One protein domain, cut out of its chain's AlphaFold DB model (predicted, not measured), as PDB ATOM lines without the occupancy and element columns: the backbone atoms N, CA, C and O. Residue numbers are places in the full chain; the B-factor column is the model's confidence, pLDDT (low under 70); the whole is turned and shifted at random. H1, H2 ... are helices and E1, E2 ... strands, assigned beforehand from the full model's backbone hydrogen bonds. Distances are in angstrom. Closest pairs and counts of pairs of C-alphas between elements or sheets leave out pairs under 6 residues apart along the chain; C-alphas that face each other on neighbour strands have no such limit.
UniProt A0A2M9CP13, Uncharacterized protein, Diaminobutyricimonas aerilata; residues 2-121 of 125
ATOM      1  N   ALA A   2     -41.928  -2.672  37.704       61.53
ATOM      2  CA  ALA A   2     -40.674  -3.282  37.223       61.53
ATOM      3  C   ALA A   2     -40.786  -3.936  35.826       61.53
ATOM      4  O   ALA A   2     -40.029  -3.579  34.928       61.53
ATOM      5  N   ALA A   3     -41.808  -4.766  35.595       62.50
ATOM      6  CA  ALA A   3     -42.007  -5.469  34.318       62.50
ATOM      7  C   ALA A   3     -42.132  -4.535  33.093       62.50
ATOM      8  O   ALA A   3     -41.674  -4.855  32.001       62.50
ATOM      9  N   TYR A   4     -42.710  -3.342  33.266       64.31
ATOM     10  CA  TYR A   4     -42.861  -2.372  32.174       64.31
ATOM     11  C   TYR A   4     -41.539  -1.688  31.791       64.31
ATOM     12  O   TYR A   4     -41.353  -1.292  30.642       64.31
ATOM     13  N   ARG A   5     -40.609  -1.540  32.744       74.25
ATOM     14  CA  ARG A   5     -39.260  -1.027  32.458       74.25
ATOM     15  C   ARG A   5     -38.430  -2.070  31.720       74.25
ATOM     16  O   ARG A   5     -37.783  -1.729  30.739       74.25
ATOM     17  N   GLU A   6     -38.510  -3.329  32.142       75.06
ATOM     18  CA  GLU A   6     -37.804  -4.437  31.489       75.06
ATOM     19  C   GLU A   6     -38.249  -4.641  30.038       75.06
ATOM     20  O   GLU A   6     -37.407  -4.816  29.162       75.06
ATOM     21  N   LEU A   7     -39.555  -4.548  29.763       76.81
ATOM     22  CA  LEU A   7     -40.072  -4.646  28.396       76.81
ATOM     23  C   LEU A   7     -39.548  -3.525  27.497       76.81
ATOM     24  O   LEU A   7     -39.138  -3.802  26.377       76.81
ATOM     25  N   ARG A   8     -39.506  -2.277  27.985       85.50
ATOM     26  CA  ARG A   8     -38.968  -1.152  27.203       85.50
ATOM     27  C   ARG A   8     -37.468  -1.272  26.942       85.50
ATOM     28  O   ARG A   8     -37.032  -0.970  25.840       85.50
ATOM     29  N   LEU A   9     -36.697  -1.747  27.920       89.25
ATOM     30  CA  LEU A   9     -35.261  -1.984  27.741       89.25
ATOM     31  C   LEU A   9     -34.988  -3.060  26.688       89.25
ATOM     32  O   LEU A   9     -34.118  -2.880  25.843       89.25
ATOM     33  N   LEU A  10     -35.747  -4.158  26.718       91.88
ATOM     34  CA  LEU A  10     -35.636  -5.212  25.714       91.88
ATOM     35  C   LEU A  10     -36.014  -4.705  24.317       91.88
ATOM     36  O   LEU A  10     -35.342  -5.038  23.347       91.88
ATOM     37  N   ASP A  11     -37.069  -3.896  24.226       92.12
ATOM     38  CA  ASP A  11     -37.534  -3.324  22.965       92.12
ATOM     39  C   ASP A  11     -36.461  -2.432  22.325       92.12
ATOM     40  O   ASP A  11     -36.080  -2.652  21.177       92.12
ATOM     41  N   SER A  12     -35.877  -1.521  23.112       91.62
ATOM     42  CA  SER A  12     -34.768  -0.671  22.668       91.62
ATOM     43  C   SER A  12     -33.506  -1.463  22.317       91.62
ATOM     44  O   SER A  12     -32.809  -1.114  21.370       91.62
ATOM     45  N   ALA A  13     -33.202  -2.542  23.046       94.25
ATOM     46  CA  ALA A  13     -32.065  -3.398  22.717       94.25
ATOM     47  C   ALA A  13     -32.256  -4.115  21.373       94.25
ATOM     48  O   ALA A  13     -31.319  -4.191  20.584       94.25
ATOM     49  N   LEU A  14     -33.470  -4.592  21.084       94.25
ATOM     50  CA  LEU A  14     -33.796  -5.210  19.798       94.25
ATOM     51  C   LEU A  14     -33.787  -4.201  18.640       94.25
ATOM     52  O   LEU A  14     -33.433  -4.585  17.528       94.25
ATOM     53  N   ASP A  15     -34.132  -2.931  18.884       93.50
ATOM     54  CA  ASP A  15     -33.987  -1.851  17.893       93.50
ATOM     55  C   ASP A  15     -32.520  -1.568  17.536       93.50
ATOM     56  O   ASP A  15     -32.226  -1.186  16.405       93.50
ATOM     57  N   ALA A  16     -31.599  -1.775  18.482       92.25
ATOM     58  CA  ALA A  16     -30.164  -1.615  18.259       92.25
ATOM     59  C   ALA A  16     -29.521  -2.816  17.537       92.25
ATOM     60  O   ALA A  16     -28.389  -2.715  17.062       92.25
ATOM     61  N   CYS A  17     -30.210  -3.957  17.456       94.25
ATOM     62  CA  CYS A  17     -29.694  -5.140  16.777       94.25
ATOM     63  C   CYS A  17     -29.794  -5.028  15.249       94.25
ATOM     64  O   CYS A  17     -30.750  -4.480  14.693       94.25
ATOM     65  N   THR A  18     -28.840  -5.653  14.557       94.88
ATOM     66  CA  THR A  18     -28.796  -5.697  13.090       94.88
ATOM     67  C   THR A  18     -28.793  -7.127  12.563       94.88
ATOM     68  O   THR A  18     -28.365  -8.062  13.242       94.88
ATOM     69  N   ASN A  19     -29.215  -7.305  11.313       92.25
ATOM     70  CA  ASN A  19     -29.014  -8.552  10.582       92.25
ATOM     71  C   ASN A  19     -27.521  -8.765  10.226       92.25
ATOM     72  O   ASN A  19     -26.664  -7.917  10.500       92.25
ATOM     73  N   ALA A  20     -27.216  -9.887   9.563       90.75
ATOM     74  CA  ALA A  20     -25.868 -10.215   9.087       90.75
ATOM     75  C   ALA A  20     -25.281  -9.183   8.095       90.75
ATOM     76  O   ALA A  20     -24.065  -9.048   7.979       90.75
ATOM     77  N   LEU A  21     -26.134  -8.428   7.398       92.56
ATOM     78  CA  LEU A  21     -25.742  -7.379   6.451       92.56
ATOM     79  C   LEU A  21     -25.507  -6.020   7.131       92.56
ATOM     80  O   LEU A  21     -24.980  -5.101   6.502       92.56
ATOM     81  N   GLY A  22     -25.834  -5.903   8.421       90.75
ATOM     82  CA  GLY A  22     -25.754  -4.665   9.190       90.75
ATOM     83  C   GLY A  22     -26.982  -3.762   9.066       90.75
ATOM     84  O   GLY A  22     -26.950  -2.659   9.602       90.75
ATOM     85  N   ASP A  23     -28.050  -4.212   8.406       94.06
ATOM     86  CA  ASP A  23     -29.327  -3.495   8.380       94.06
ATOM     87  C   ASP A  23     -30.106  -3.742   9.679       94.06
ATOM     88  O   ASP A  23     -29.889  -4.771  10.331       94.06
ATOM     89  N   PRO A  24     -31.066  -2.872  10.045       95.31
ATOM     90  CA  PRO A  24     -31.922  -3.096  11.204       95.31
ATOM     91  C   PRO A  24     -32.544  -4.497  11.219       95.31
ATOM     92  O   PRO A  24     -32.959  -5.026  10.181       95.31
ATOM     93  N   MET A  25     -32.627  -5.096  12.408       95.12
ATOM     94  CA  MET A  25     -33.206  -6.425  12.585       95.12
ATOM     95  C   MET A  25     -34.607  -6.518  11.942       95.12
ATOM     96  O   MET A  25     -35.506  -5.740  12.282       95.12
ATOM     97  N   PRO A  26     -34.854  -7.501  11.055       94.75
ATOM     98  CA  PRO A  26     -36.167  -7.703  10.462       94.75
ATOM     99  C   PRO A  26     -37.239  -7.984  11.519       94.75
ATOM    100  O   PRO A  26     -37.016  -8.732  12.473       94.75
ATOM    101  N   ARG A  27     -38.458  -7.473  11.301       94.94
ATOM    102  CA  ARG A  27     -39.595  -7.669  12.228       94.94
ATOM    103  C   ARG A  27     -39.870  -9.139  12.549       94.94
ATOM    104  O   ARG A  27     -40.227  -9.458  13.677       94.94
ATOM    105  N   PHE A  28     -39.703 -10.024  11.568       95.38
ATOM    106  CA  PHE A  28     -39.857 -11.465  11.762       95.38
ATOM    107  C   PHE A  28     -38.819 -12.028  12.744       95.38
ATOM    108  O   PHE A  28     -39.187 -12.725  13.684       95.38
ATOM    109  N   ALA A  29     -37.544 -11.665  12.581       95.94
ATOM    110  CA  ALA A  29     -36.473 -12.084  13.480       95.94
ATOM    111  C   ALA A  29     -36.704 -11.557  14.904       95.94
ATOM    112  O   ALA A  29     -36.644 -12.325  15.862       95.94
ATOM    113  N   ARG A  30     -37.094 -10.282  15.036       96.69
ATOM    114  CA  ARG A  30     -37.494  -9.691  16.322       96.69
ATOM    115  C   ARG A  30     -38.610 -10.493  16.984       96.69
ATOM    116  O   ARG A  30     -38.548 -10.777  18.177       96.69
ATOM    117  N   ARG A  31     -39.628 -10.872  16.208       96.31
ATOM    118  CA  ARG A  31     -40.763 -11.640  16.714       96.31
ATOM    119  C   ARG A  31     -40.356 -13.030  17.190       96.31
ATOM    120  O   ARG A  31     -40.782 -13.408  18.270       96.31
ATOM    121  N   LEU A  32     -39.479 -13.730  16.470       96.62
ATOM    122  CA  LEU A  32     -38.949 -15.021  16.923       96.62
ATOM    123  C   LEU A  32     -38.255 -14.921  18.288       96.62
ATOM    124  O   LEU A  32     -38.496 -15.752  19.160       96.62
ATOM    125  N   VAL A  33     -37.437 -13.885  18.499       96.81
ATOM    126  CA  VAL A  33     -36.761 -13.664  19.788       96.81
ATOM    127  C   VAL A  33     -37.773 -13.375  20.900       96.81
ATOM    128  O   VAL A  33     -37.669 -13.932  21.993       96.81
ATOM    129  N   LEU A  34     -38.774 -12.534  20.631       96.19
ATOM    130  CA  LEU A  34     -39.822 -12.212  21.602       96.19
ATOM    131  C   LEU A  34     -40.690 -13.429  21.946       96.19
ATOM    132  O   LEU A  34     -40.951 -13.668  23.126       96.19
ATOM    133  N   ASP A  35     -41.090 -14.213  20.948       96.81
ATOM    134  CA  ASP A  35     -41.890 -15.423  21.134       96.81
ATOM    135  C   ASP A  35     -41.103 -16.466  21.948       96.81
ATOM    136  O   ASP A  35     -41.650 -17.052  22.885       96.81
ATOM    137  N   LEU A  36     -39.798 -16.631  21.680       97.00
ATOM    138  CA  LEU A  36     -38.909 -17.482  22.479       97.00
ATOM    139  C   LEU A  36     -38.819 -17.014  23.941       97.00
ATOM    140  O   LEU A  36     -38.849 -17.834  24.855       97.00
ATOM    141  N   ILE A  37     -38.727 -15.703  24.183       96.25
ATOM    142  CA  ILE A  37     -38.690 -15.137  25.540       96.25
ATOM    143  C   ILE A  37     -40.014 -15.366  26.281       96.25
ATOM    144  O   ILE A  37     -40.006 -15.593  27.492       96.25
ATOM    145  N   GLN A  38     -41.149 -15.264  25.589       95.94
ATOM    146  CA  GLN A  38     -42.467 -15.480  26.190       95.94
ATOM    147  C   GLN A  38     -42.730 -16.957  26.480       95.94
ATOM    148  O   GLN A  38     -43.325 -17.286  27.507       95.94
ATOM    149  N   ARG A  39     -42.280 -17.840  25.587       96.69
ATOM    150  CA  ARG A  39     -42.506 -19.278  25.676       96.69
ATOM    151  C   ARG A  39     -41.246 -20.034  25.247       96.69
ATOM    152  O   ARG A  39     -41.169 -20.477  24.102       96.69
ATOM    153  N   PRO A  40     -40.275 -20.227  26.154       95.06
ATOM    154  CA  PRO A  40     -39.092 -21.012  25.845       95.06
ATOM    155  C   PRO A  40     -39.476 -22.457  25.520       95.06
ATOM    156  O   PRO A  40     -39.962 -23.191  26.380       95.06
ATOM    157  N   CYS A  41     -39.282 -22.866  24.271       93.50
ATOM    158  CA  CYS A  41     -39.440 -24.249  23.843       93.50
ATOM    159  C   CYS A  41     -38.457 -24.581  22.721       93.50
ATOM    160  O   CYS A  41     -37.894 -23.691  22.082       93.50
ATOM    161  N   GLU A  42     -38.269 -25.876  22.479       90.88
ATOM    162  CA  GLU A  42     -37.283 -26.371  21.519       90.88
ATOM    163  C   GLU A  42     -37.563 -25.891  20.091       90.88
ATOM    164  O   GLU A  42     -36.644 -25.497  19.387       90.88
ATOM    165  N   GLU A  43     -38.830 -25.851  19.679       91.50
ATOM    166  CA  GLU A  43     -39.233 -25.379  18.351       91.50
ATOM    167  C   GLU A  43     -38.867 -23.907  18.119       91.50
ATOM    168  O   GLU A  43     -38.295 -23.556  17.088       91.50
ATOM    169  N   LEU A  44     -39.161 -23.041  19.093       94.88
ATOM    170  CA  LEU A  44     -38.827 -21.622  18.999       94.88
ATOM    171  C   LEU A  44     -37.320 -21.397  19.097       94.88
ATOM    172  O   LEU A  44     -36.796 -20.502  18.438       94.88
ATOM    173  N   TRP A  45     -36.613 -22.212  19.878       93.12
ATOM    174  CA  TRP A  45     -35.161 -22.132  19.961       93.12
ATOM    175  C   TRP A  45     -34.496 -22.549  18.643       93.12
ATOM    176  O   TRP A  45     -33.644 -21.830  18.123       93.12
ATOM    177  N   ASP A  46     -34.965 -23.635  18.034       90.75
ATOM    178  CA  ASP A  46     -34.516 -24.091  16.719       90.75
ATOM    179  C   ASP A  46     -34.769 -23.037  15.629       90.75
ATOM    180  O   ASP A  46     -33.921 -22.824  14.770       90.75
ATOM    181  N   ALA A  47     -35.874 -22.291  15.701       92.38
ATOM    182  CA  ALA A  47     -36.139 -21.192  14.771       92.38
ATOM    183  C   ALA A  47     -35.294 -19.930  15.045       92.38
ATOM    184  O   ALA A  47     -34.941 -19.209  14.112       92.38
ATOM    185  N   ALA A  48     -34.988 -19.632  16.312       95.75
ATOM    186  CA  ALA A  48     -34.415 -18.347  16.720       95.75
ATOM    187  C   ALA A  48     -32.890 -18.354  16.920       95.75
ATOM    188  O   ALA A  48     -32.282 -17.287  16.869       95.75
ATOM    189  N   HIS A  49     -32.248 -19.505  17.146       93.00
ATOM    190  CA  HIS A  49     -30.819 -19.566  17.498       93.00
ATOM    191  C   HIS A  49     -29.901 -18.890  16.465       93.00
ATOM    192  O   HIS A  49     -28.880 -18.303  16.830       93.00
ATOM    193  N   GLY A  50     -30.276 -18.953  15.184       94.00
ATOM    194  CA  GLY A  50     -29.545 -18.355  14.066       94.00
ATOM    195  C   GLY A  50     -29.860 -16.879  13.810       94.00
ATOM    196  O   GLY A  50     -29.257 -16.285  12.921       94.00
ATOM    197  N   VAL A  51     -30.784 -16.267  14.558       97.12
ATOM    198  CA  VAL A  51     -31.104 -14.842  14.403       97.12
ATOM    199  C   VAL A  51     -29.864 -14.007  14.703       97.12
ATOM    200  O   VAL A  51     -29.320 -14.068  15.802       97.12
ATOM    201  N   SER A  52     -29.423 -13.207  13.735       96.81
ATOM    202  CA  SER A  52     -28.349 -12.232  13.925       96.81
ATOM    203  C   SER A  52     -28.784 -11.117  14.880       96.81
ATOM    204  O   SER A  52     -29.848 -10.523  14.700       96.81
ATOM    205  N   LEU A  53     -27.946 -10.834  15.878       95.56
ATOM    206  CA  LEU A  53     -28.032  -9.645  16.731       95.56
ATOM    207  C   LEU A  53     -27.076  -8.540  16.251       95.56
ATOM    208  O   LEU A  53     -27.299  -7.363  16.526       95.56
ATOM    209  N   SER A  54     -26.019  -8.912  15.524       94.50
ATOM    210  CA  SER A  54     -25.180  -8.015  14.725       94.50
ATOM    211  C   SER A  54     -24.616  -8.758  13.505       94.50
ATOM    212  O   SER A  54     -24.883  -9.948  13.328       94.50
ATOM    213  N   ARG A  55     -23.796  -8.086  12.675       91.00
ATOM    214  CA  ARG A  55     -23.156  -8.694  11.484       91.00
ATOM    215  C   ARG A  55     -22.490 -10.046  11.767       91.00
ATOM    216  O   ARG A  55     -22.583 -10.952  10.949       91.00
ATOM    217  N   ASN A  56     -21.841 -10.169  12.925       90.88
ATOM    218  CA  ASN A  56     -20.959 -11.295  13.247       90.88
ATOM    219  C   ASN A  56     -21.440 -12.142  14.432       90.88
ATOM    220  O   ASN A  56     -20.735 -13.066  14.830       90.88
ATOM    221  N   VAL A  57     -22.587 -11.806  15.029       94.69
ATOM    222  CA  VAL A  57     -23.071 -12.459  16.250       94.69
ATOM    223  C   VAL A  57     -24.526 -12.867  16.086       94.69
ATOM    224  O   VAL A  57     -25.403 -12.027  15.876       94.69
ATOM    225  N   THR A  58     -24.786 -14.166  16.198       96.19
ATOM    226  CA  THR A  58     -26.130 -14.742  16.309       96.19
ATOM    227  C   THR A  58     -26.594 -14.803  17.760       96.19
ATOM    228  O   THR A  58     -25.799 -14.696  18.696       96.19
ATOM    229  N   LEU A  59     -27.890 -15.035  17.964       95.56
ATOM    230  CA  LEU A  59     -28.467 -15.231  19.288       95.56
ATOM    231  C   LEU A  59     -27.806 -16.398  20.033       95.56
ATOM    232  O   LEU A  59     -27.550 -16.284  21.230       95.56
ATOM    233  N   TRP A  60     -27.476 -17.487  19.331       93.31
ATOM    234  CA  TRP A  60     -26.655 -18.561  19.892       93.31
ATOM    235  C   TRP A  60     -25.334 -18.020  20.424       93.31
ATOM    236  O   TRP A  60     -25.005 -18.238  21.589       93.31
ATOM    237  N   GLN A  61     -24.548 -17.351  19.582       92.88
ATOM    238  CA  GLN A  61     -23.214 -16.890  19.970       92.88
ATOM    239  C   GLN A  61     -23.288 -15.924  21.157       92.88
ATOM    240  O   GLN A  61     -22.527 -16.083  22.109       92.88
ATOM    241  N   ALA A  62     -24.267 -15.018  21.161       94.19
ATOM    242  CA  ALA A  62     -24.520 -14.118  22.282       94.19
ATOM    243  C   ALA A  62     -24.875 -14.873  23.577       94.19
ATOM    244  O   ALA A  62     -24.418 -14.495  24.655       94.19
ATOM    245  N   LEU A  63     -25.650 -15.962  23.500       93.94
ATOM    246  CA  LEU A  63     -25.934 -16.809  24.664       93.94
ATOM    247  C   LEU A  63     -24.658 -17.436  25.233       93.94
ATOM    248  O   LEU A  63     -24.473 -17.400  26.448       93.94
ATOM    249  N   LEU A  64     -23.768 -17.950  24.380       90.62
ATOM    250  CA  LEU A  64     -22.492 -18.527  24.825       90.62
ATOM    251  C   LEU A  64     -21.542 -17.496  25.426       90.62
ATOM    252  O   LEU A  64     -20.808 -17.801  26.359       90.62
ATOM    253  N   GLN A  65     -21.531 -16.286  24.873       91.06
ATOM    254  CA  GLN A  65     -20.610 -15.231  25.288       91.06
ATOM    255  C   GLN A  65     -21.058 -14.526  26.570       91.06
ATOM    256  O   GLN A  65     -20.226 -13.963  27.281       91.06
ATOM    257  N   HIS A  66     -22.363 -14.499  26.854       89.38
ATOM    258  CA  HIS A  66     -22.925 -13.612  27.878       89.38
ATOM    259  C   HIS A  66     -23.737 -14.334  28.959       89.38
ATOM    260  O   HIS A  66     -24.276 -13.683  29.861       89.38
ATOM    261  N   THR A  67     -23.850 -15.664  28.891       86.94
ATOM    262  CA  THR A  67     -24.611 -16.468  29.857       86.94
ATOM    263  C   THR A  67     -23.947 -17.821  30.125       86.94
ATOM    264  O   THR A  67     -23.119 -18.281  29.349       86.94
ATOM    265  N   GLU A  68     -24.352 -18.499  31.200       83.56
ATOM    266  CA  GLU A  68     -23.890 -19.856  31.554       83.56
ATOM    267  C   GLU A  68     -24.593 -20.959  30.733       83.56
ATOM    268  O   GLU A  68     -24.901 -22.038  31.239       83.56
ATOM    269  N   TYR A  69     -24.937 -20.685  29.474       80.56
ATOM    270  CA  TYR A  69     -25.645 -21.647  28.635       80.56
ATOM    271  C   TYR A  69     -24.730 -22.828  28.269       80.56
ATOM    272  O   TYR A  69     -23.791 -22.689  27.487       80.56
ATOM    273  N   GLY A  70     -24.997 -23.995  28.864       67.94
ATOM    274  CA  GLY A  70     -24.228 -25.220  28.647       67.94
ATOM    275  C   GLY A  70     -24.528 -25.864  27.293       67.94
ATOM    276  O   GLY A  70     -25.672 -26.208  27.003       67.94
ATOM    277  N   VAL A  71     -23.493 -26.064  26.471       63.72
ATOM    278  CA  VAL A  71     -23.612 -26.695  25.148       63.72
ATOM    279  C   VAL A  71     -23.193 -28.154  25.227       63.72
ATOM    280  O   VAL A  71     -22.013 -28.457  25.377       63.72
ATOM    281  N   THR A  72     -24.149 -29.065  25.071       60.81
ATOM    282  CA  THR A  72     -23.868 -30.496  24.850       60.81
ATOM    283  C   THR A  72     -24.617 -31.081  23.646       60.81
ATOM    284  O   THR A  72     -24.499 -32.273  23.378       60.81
ATOM    285  N   ALA A  73     -25.335 -30.255  22.873       57.38
ATOM    286  CA  ALA A  73     -25.953 -30.625  21.595       57.38
ATOM    287  C   ALA A  73     -26.060 -29.415  20.649       57.38
ATOM    288  O   ALA A  73     -25.718 -28.295  21.038       57.38
ATOM    289  N   GLY A  74     -26.526 -29.635  19.415       59.22
ATOM    290  CA  GLY A  74     -26.574 -28.607  18.375       59.22
ATOM    291  C   GLY A  74     -27.822 -28.633  17.491       59.22
ATOM    292  O   GLY A  74     -28.746 -29.390  17.774       59.22
ATOM    293  N   PRO A  75     -27.865 -27.776  16.456       57.81
ATOM    294  CA  PRO A  75     -29.075 -27.509  15.691       57.81
ATOM    295  C   PRO A  75     -29.427 -28.699  14.797       57.81
ATOM    296  O   PRO A  75     -28.588 -29.567  14.535       57.81
ATOM    297  N   ARG A  76     -30.661 -28.726  14.280       61.84
ATOM    298  CA  ARG A  76     -31.081 -29.758  13.320       61.84
ATOM    299  C   ARG A  76     -30.138 -29.799  12.118       61.84
ATOM    300  O   ARG A  76     -29.922 -28.787  11.456       61.84
ATOM    301  N   GLN A  77     -29.624 -30.987  11.811       60.59
ATOM    302  CA  GLN A  77     -28.791 -31.218  10.638       60.59
ATOM    303  C   GLN A  77     -29.581 -32.003   9.589       60.59
ATOM    304  O   GLN A  77     -30.257 -32.987   9.894       60.59
ATOM    305  N   ILE A  78     -29.494 -31.559   8.336       61.81
ATOM    306  CA  ILE A  78     -29.904 -32.369   7.190       61.81
ATOM    307  C   ILE A  78     -28.702 -33.248   6.860       61.81
ATOM    308  O   ILE A  78     -27.663 -32.743   6.439       61.81
ATOM    309  N   ALA A  79     -28.827 -34.546   7.104       63.72
ATOM    310  CA  ALA A  79     -27.896 -35.537   6.604       63.72
ATOM    311  C   ALA A  79     -28.384 -36.046   5.242       63.72
ATOM    312  O   ALA A  79     -29.558 -35.931   4.893       63.72
ATOM    313  N   THR A  80     -27.476 -36.628   4.471       64.25
ATOM    314  CA  THR A  80     -27.832 -37.406   3.286       64.25
ATOM    315  C   THR A  80     -27.578 -38.863   3.630       64.25
ATOM    316  O   THR A  80     -26.465 -39.221   4.022       64.25
ATOM    317  N   ALA A  81     -28.606 -39.700   3.539       69.75
ATOM    318  CA  ALA A  81     -28.455 -41.139   3.673       69.75
ATOM    319  C   ALA A  81     -27.548 -41.690   2.556       69.75
ATOM    320  O   ALA A  81     -27.323 -41.043   1.532       69.75
ATOM    321  N   GLY A  82     -27.003 -42.893   2.756       68.19
ATOM    322  CA  GLY A  82     -26.074 -43.519   1.804       68.19
ATOM    323  C   GLY A  82     -26.661 -43.778   0.408       68.19
ATOM    324  O   GLY A  82     -25.910 -44.047  -0.522       68.19
ATOM    325  N   ASP A  83     -27.981 -43.669   0.254       83.56
ATOM    326  CA  ASP A  83     -28.732 -43.773  -1.001       83.56
ATOM    327  C   ASP A  83     -28.994 -42.409  -1.678       83.56
ATOM    328  O   ASP A  83     -29.648 -42.353  -2.718       83.56
ATOM    329  N   GLY A  84     -28.494 -41.305  -1.109       75.56
ATOM    330  CA  GLY A  84     -28.728 -39.950  -1.611       75.56
ATOM    331  C   GLY A  84     -30.008 -39.288  -1.088       75.56
ATOM    332  O   GLY A  84     -30.255 -38.123  -1.408       75.56
ATOM    333  N   THR A  85     -30.811 -39.976  -0.270       80.81
ATOM    334  CA  THR A  85     -32.038 -39.411   0.302       80.81
ATOM    335  C   THR A  85     -31.693 -38.414   1.414       80.81
ATOM    336  O   THR A  85     -30.987 -38.783   2.355       80.81
ATOM    337  N   PRO A  86     -32.188 -37.161   1.383       72.00
ATOM    338  CA  PRO A  86     -32.020 -36.251   2.508       72.00
ATOM    339  C   PRO A  86     -32.784 -36.791   3.724       72.00
ATOM    340  O   PRO A  86     -34.012 -36.876   3.731       72.00
ATOM    341  N   THR A  87     -32.048 -37.151   4.766       68.44
ATOM    342  CA  THR A  87     -32.568 -37.565   6.065       68.44
ATOM    343  C   THR A  87     -32.308 -36.462   7.080       68.44
ATOM    344  O   THR A  87     -31.183 -36.034   7.316       68.44
ATOM    345  N   ILE A  88     -33.367 -35.960   7.710       63.03
ATOM    346  CA  ILE A  88     -33.221 -34.975   8.785       63.03
ATOM    347  C   ILE A  88     -32.839 -35.735  10.054       63.03
ATOM    348  O   ILE A  88     -33.701 -36.318  10.718       63.03
ATOM    349  N   THR A  89     -31.555 -35.726  10.407       62.31
ATOM    350  CA  THR A  89     -31.093 -36.277  11.681       62.31
ATOM    351  C   THR A  89     -31.327 -35.221  12.752       62.31
ATOM    352  O   THR A  89     -30.641 -34.200  12.833       62.31
ATOM    353  N   ARG A  90     -32.361 -35.434  13.569       58.44
ATOM    354  CA  ARG A  90     -32.627 -34.584  14.729       58.44
ATOM    355  C   ARG A  90     -31.625 -34.921  15.822       58.44
ATOM    356  O   ARG A  90     -31.829 -35.881  16.557       58.44
ATOM    357  N   THR A  91     -30.590 -34.106  15.960       63.88
ATOM    358  CA  THR A  91     -29.930 -33.962  17.257       63.88
ATOM    359  C   THR A  91     -30.787 -32.976  18.053       63.88
ATOM    360  O   THR A  91     -30.841 -31.808  17.670       63.88
ATOM    361  N   PRO A  92     -31.552 -33.421  19.064       65.25
ATOM    362  CA  PRO A  92     -32.340 -32.507  19.877       65.25
ATOM    363  C   PRO A  92     -31.415 -31.560  20.636       65.25
ATOM    364  O   PRO A  92     -30.281 -31.913  20.976       65.25
ATOM    365  N   TRP A  93     -31.907 -30.362  20.932       76.75
ATOM    366  CA  TRP A  93     -31.177 -29.442  21.795       76.75
ATOM    367  C   TRP A  93     -31.064 -30.043  23.197       76.75
ATOM    368  O   TRP A  93     -32.054 -30.478  23.774       76.75
ATOM    369  N   ALA A  94     -29.861 -30.049  23.773       72.31
ATOM    370  CA  ALA A  94     -29.634 -30.613  25.103       72.31
ATOM    371  C   ALA A  94     -30.354 -29.806  26.190       72.31
ATOM    372  O   ALA A  94     -30.741 -30.342  27.226       72.31
ATOM    373  N   ALA A  95     -30.537 -28.511  25.935       84.06
ATOM    374  CA  ALA A  95     -31.323 -27.609  26.747       84.06
ATOM    375  C   ALA A  95     -31.935 -26.526  25.856       84.06
ATOM    376  O   ALA A  95     -31.405 -26.194  24.799       84.06
ATOM    377  N   VAL A  96     -33.043 -25.953  26.314       91.25
ATOM    378  CA  VAL A  96     -33.607 -24.716  25.769       91.25
ATOM    379  C   VAL A  96     -33.204 -23.585  26.715       91.25
ATOM    380  O   VAL A  96     -33.367 -23.749  27.929       91.25
ATOM    381  N   PRO A  97     -32.683 -22.445  26.223       92.69
ATOM    382  CA  PRO A  97     -32.325 -21.336  27.097       92.69
ATOM    383  C   PRO A  97     -33.573 -20.778  27.789       92.69
ATOM    384  O   PRO A  97     -34.633 -20.613  27.186       92.69
ATOM    385  N   THR A  98     -33.445 -20.446  29.070       94.62
ATOM    386  CA  THR A  98     -34.512 -19.772  29.816       94.62
ATOM    387  C   THR A  98     -34.765 -18.372  29.256       94.62
ATOM    388  O   THR A  98     -33.865 -17.722  28.717       94.62
ATOM    389  N   ALA A  99     -35.973 -17.840  29.467       94.75
ATOM    390  CA  ALA A  99     -36.318 -16.472  29.073       94.75
ATOM    391  C   ALA A  99     -35.312 -15.432  29.606       94.75
ATOM    392  O   ALA A  99     -34.956 -14.487  28.902       94.75
ATOM    393  N   SER A 100     -34.825 -15.616  30.836       93.88
ATOM    394  CA  SER A 100     -33.835 -14.730  31.457       93.88
ATOM    395  C   SER A 100     -32.470 -14.795  30.770       93.88
ATOM    396  O   SER A 100     -31.840 -13.754  30.600       93.88
ATOM    397  N   GLN A 101     -32.027 -15.977  30.328       94.94
ATOM    398  CA  GLN A 101     -30.786 -16.122  29.556       94.94
ATOM    399  C   GLN A 101     -30.903 -15.429  28.196       94.94
ATOM    400  O   GLN A 101     -30.032 -14.637  27.845       94.94
ATOM    401  N   VAL A 102     -32.009 -15.639  27.473       95.94
ATOM    402  CA  VAL A 102     -32.242 -14.986  26.171       95.94
ATOM    403  C   VAL A 102     -32.273 -13.462  26.322       95.94
ATOM    404  O   VAL A 102     -31.573 -12.756  25.598       95.94
ATOM    405  N   ARG A 103     -33.009 -12.938  27.314       95.56
ATOM    406  CA  ARG A 103     -33.032 -11.494  27.614       95.56
ATOM    407  C   ARG A 103     -31.641 -10.961  27.933       95.56
ATOM    408  O   ARG A 103     -31.251  -9.928  27.398       95.56
ATOM    409  N   ARG A 104     -30.890 -11.651  28.796       94.12
ATOM    410  CA  ARG A 104     -29.546 -11.229  29.200       94.12
ATOM    411  C   ARG A 104     -28.584 -11.209  28.017       94.12
ATOM    412  O   ARG A 104     -27.811 -10.261  27.919       94.12
ATOM    413  N   ALA A 105     -28.658 -12.193  27.123       95.31
ATOM    414  CA  ALA A 105     -27.844 -12.236  25.913       95.31
ATOM    415  C   ALA A 105     -28.112 -11.016  25.017       95.31
ATOM    416  O   ALA A 105     -27.175 -10.307  24.663       95.31
ATOM    417  N   VAL A 106     -29.388 -10.715  24.740       96.50
ATOM    418  CA  VAL A 106     -29.791  -9.556  23.920       96.50
ATOM    419  C   VAL A 106     -29.368  -8.234  24.564       96.50
ATOM    420  O   VAL A 106     -28.736  -7.408  23.910       96.50
ATOM    421  N   LEU A 107     -29.681  -8.034  25.848       95.19
ATOM    422  CA  LEU A 107     -29.381  -6.785  26.558       95.19
ATOM    423  C   LEU A 107     -27.874  -6.536  26.673       95.19
ATOM    424  O   LEU A 107     -27.422  -5.420  26.433       95.19
ATOM    425  N   THR A 108     -27.099  -7.567  27.021       93.75
ATOM    426  CA  THR A 108     -25.637  -7.452  27.151       93.75
ATOM    427  C   THR A 108     -25.002  -7.150  25.800       93.75
ATOM    428  O   THR A 108     -24.184  -6.241  25.706       93.75
ATOM    429  N   HIS A 109     -25.420  -7.857  24.746       94.50
ATOM    430  CA  HIS A 109     -24.894  -7.641  23.401       94.50
ATOM    431  C   HIS A 109     -25.192  -6.226  22.893       94.50
ATOM    432  O   HIS A 109     -24.285  -5.521  22.457       94.50
ATOM    433  N   ALA A 110     -26.443  -5.770  23.014       91.75
ATOM    434  CA  ALA A 110     -26.832  -4.418  22.611       91.75
ATOM    435  C   ALA A 110     -26.072  -3.336  23.398       91.75
ATOM    436  O   ALA A 110     -25.630  -2.344  22.817       91.75
ATOM    437  N   TYR A 111     -25.867  -3.541  24.705       91.00
ATOM    438  CA  TYR A 111     -25.062  -2.641  25.529       91.00
ATOM    439  C   TYR A 111     -23.617  -2.545  25.022       91.00
ATOM    440  O   TYR A 111     -23.124  -1.436  24.819       91.00
ATOM    441  N   LEU A 112     -22.959  -3.675  24.745       89.19
ATOM    442  CA  LEU A 112     -21.582  -3.684  24.236       89.19
ATOM    443  C   LEU A 112     -21.464  -2.962  22.886       89.19
ATOM    444  O   LEU A 112     -20.587  -2.118  22.726       89.19
ATOM    445  N   MET A 113     -22.406  -3.186  21.965       85.62
ATOM    446  CA  MET A 113     -22.438  -2.468  20.681       85.62
ATOM    447  C   MET A 113     -22.639  -0.956  20.847       85.62
ATOM    448  O   MET A 113     -22.093  -0.175  20.070       85.62
ATOM    449  N   SER A 114     -23.386  -0.525  21.870       81.94
ATOM    450  CA  SER A 114     -23.566   0.902  22.166       81.94
ATOM    451  C   SER A 114     -22.304   1.561  22.738       81.94
ATOM    452  O   SER A 114     -22.030   2.720  22.431       81.94
ATOM    453  N   VAL A 115     -21.511   0.825  23.528       77.06
ATOM    454  CA  VAL A 115     -20.250   1.316  24.106       77.06
ATOM    455  C   VAL A 115     -19.147   1.348  23.046       77.06
ATOM    456  O   VAL A 115     -18.466   2.363  22.919       77.06
ATOM    457  N   ASP A 116     -19.020   0.300  22.230       63.84
ATOM    458  CA  ASP A 116     -18.020   0.237  21.155       63.84
ATOM    459  C   ASP A 116     -18.253   1.325  20.090       63.84
ATOM    460  O   ASP A 116     -17.305   1.936  19.592       63.84
ATOM    461  N   GLY A 117     -19.519   1.636  19.784       54.31
ATOM    462  CA  GLY A 117     -19.880   2.749  18.900       54.31
ATOM    463  C   GLY A 117     -19.548   4.129  19.483       54.31
ATOM    464  O   GLY A 117     -19.157   5.027  18.737       54.31
ATOM    465  N   ALA A 118     -19.648   4.297  20.806       55.38
ATOM    466  CA  ALA A 118     -19.304   5.546  21.489       55.38
ATOM    467  C   ALA A 118     -17.786   5.795  21.551       55.38
ATOM    468  O   ALA A 118     -17.357   6.942  21.513       55.38
ATOM    469  N   VAL A 119     -16.963   4.742  21.582       48.44
ATOM    470  CA  VAL A 119     -15.493   4.871  21.551       48.44
ATOM    471  C   VAL A 119     -14.977   5.220  20.142       48.44
ATOM    472  O   VAL A 119     -13.891   5.776  19.995       48.44
ATOM    473  N   SER A 120     -15.760   4.963  19.089       45.09
ATOM    474  CA  SER A 120     -15.332   5.176  17.699       45.09
ATOM    475  C   SER A 120     -15.383   6.644  17.227       45.09
ATOM    476  O   SER A 120     -14.769   6.969  16.212       45.09
ATOM    477  N   VAL A 121     -16.051   7.555  17.952       47.09
ATOM    478  CA  VAL A 121     -16.227   8.964  17.522       47.09
ATOM    479  C   VAL A 121     -15.154   9.948  18.011       47.09
ATOM    480  O   VAL A 121     -15.111  11.066  17.506       47.09
TER     481      VAL A 121
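AT A GLANCE: This is residues 2 to 121 of the 125 residues of an uncharacterized protein of Diaminobutyricimonas aerilata (UniProt A0A2M9CP13). A small body of crossed helices has a thin two-stranded hairpin, E2 and E3, as an arm at one end of its long axis. In the body the long helix H5 packs on H1, on H4 and, with its first turns, on one end of H2; H3 folds back on H2, and H4 and the short strand E1 lie nearest the middle. The printed part has 120 residues with five named helices and three named strands, in the order H1 H2 H3 E1 H4 E2 E3 H5; the sheet E2 - E3 is antiparallel and the class is mostly helix. The whole is only just compact, close to loose, with a radius of gyration of the C-alphas of 15.9 A, and elongated, spanning 56 by 33 by 26 A.

HOW THE PARTS SIT: E2, residues 77 to 80, and E3, residues 86 to 89, form an antiparallel hairpin with directions at 139 degrees; N 79 and O 87 are within hydrogen-bond range at 2.8 A, as are N 89 and O 77 at 3.1 A. H5, residues 99 to 119, is apart from E2. H5 touches H4, residues 59 to 66, about perpendicular at 77 degrees, with residues 101 to 109 alone; the closest C-alphas are those of Leu 63 and Ala 105, 5.1 A apart. With residues 103 to 111 alone H5 touches H1, residues 2 to 16, at a steep tilt of 53 degrees, the same way; the closest C-alphas, of Ala 13 and Ala 110, are 5.3 A apart. With residues 99 to 103 alone it touches residues 33 to 38 of H2, residues 27 to 38, at a steep tilt of 47 degrees, opposite ways; the closest C-alphas, of Ile 37 and Ala 99, are 4.5 A apart. The helix packing is mostly crossed, with 1 of 4 touching pairs at a shallow tilt. That pair is the helical hairpin of H2 and H3, residues 42 to 48, at 32 degrees, only just short of steep, with the C-alphas of Leu 36 and Leu 44 closest at 5.4 A. E1, residues 52 to 54, pairs with no named strand, but pairs antiparallel with residues 57 to 58. In H1, H2, H3, H4 and H5 every O i to N i+4 pair is within hydrogen-bond range.

IN THESE COORDINATES: H1 begins at C-alpha 2, (-40.674, -3.282, 37.223), and is 21.7 A long. H2 is 16.3 A long. H5 is the longest helix, 30.8 A, from C-alpha 99 at (-36.318, -16.472, 29.073) to C-alpha 119 at (-15.493, 4.871, 21.551).

THE WHOLE: The two C-alphas farthest apart, of Asp 83 and Val 121, are 57.3 A apart. Residues 115 to 121, of which 115 to 119 belong to H5, stand free. The printed part has no cut, and no link is long. The mean pLDDT of the printed part is 84.1; residues 2 to 4, 70 to 82, 87 to 92 and 116 to 121 are under 70.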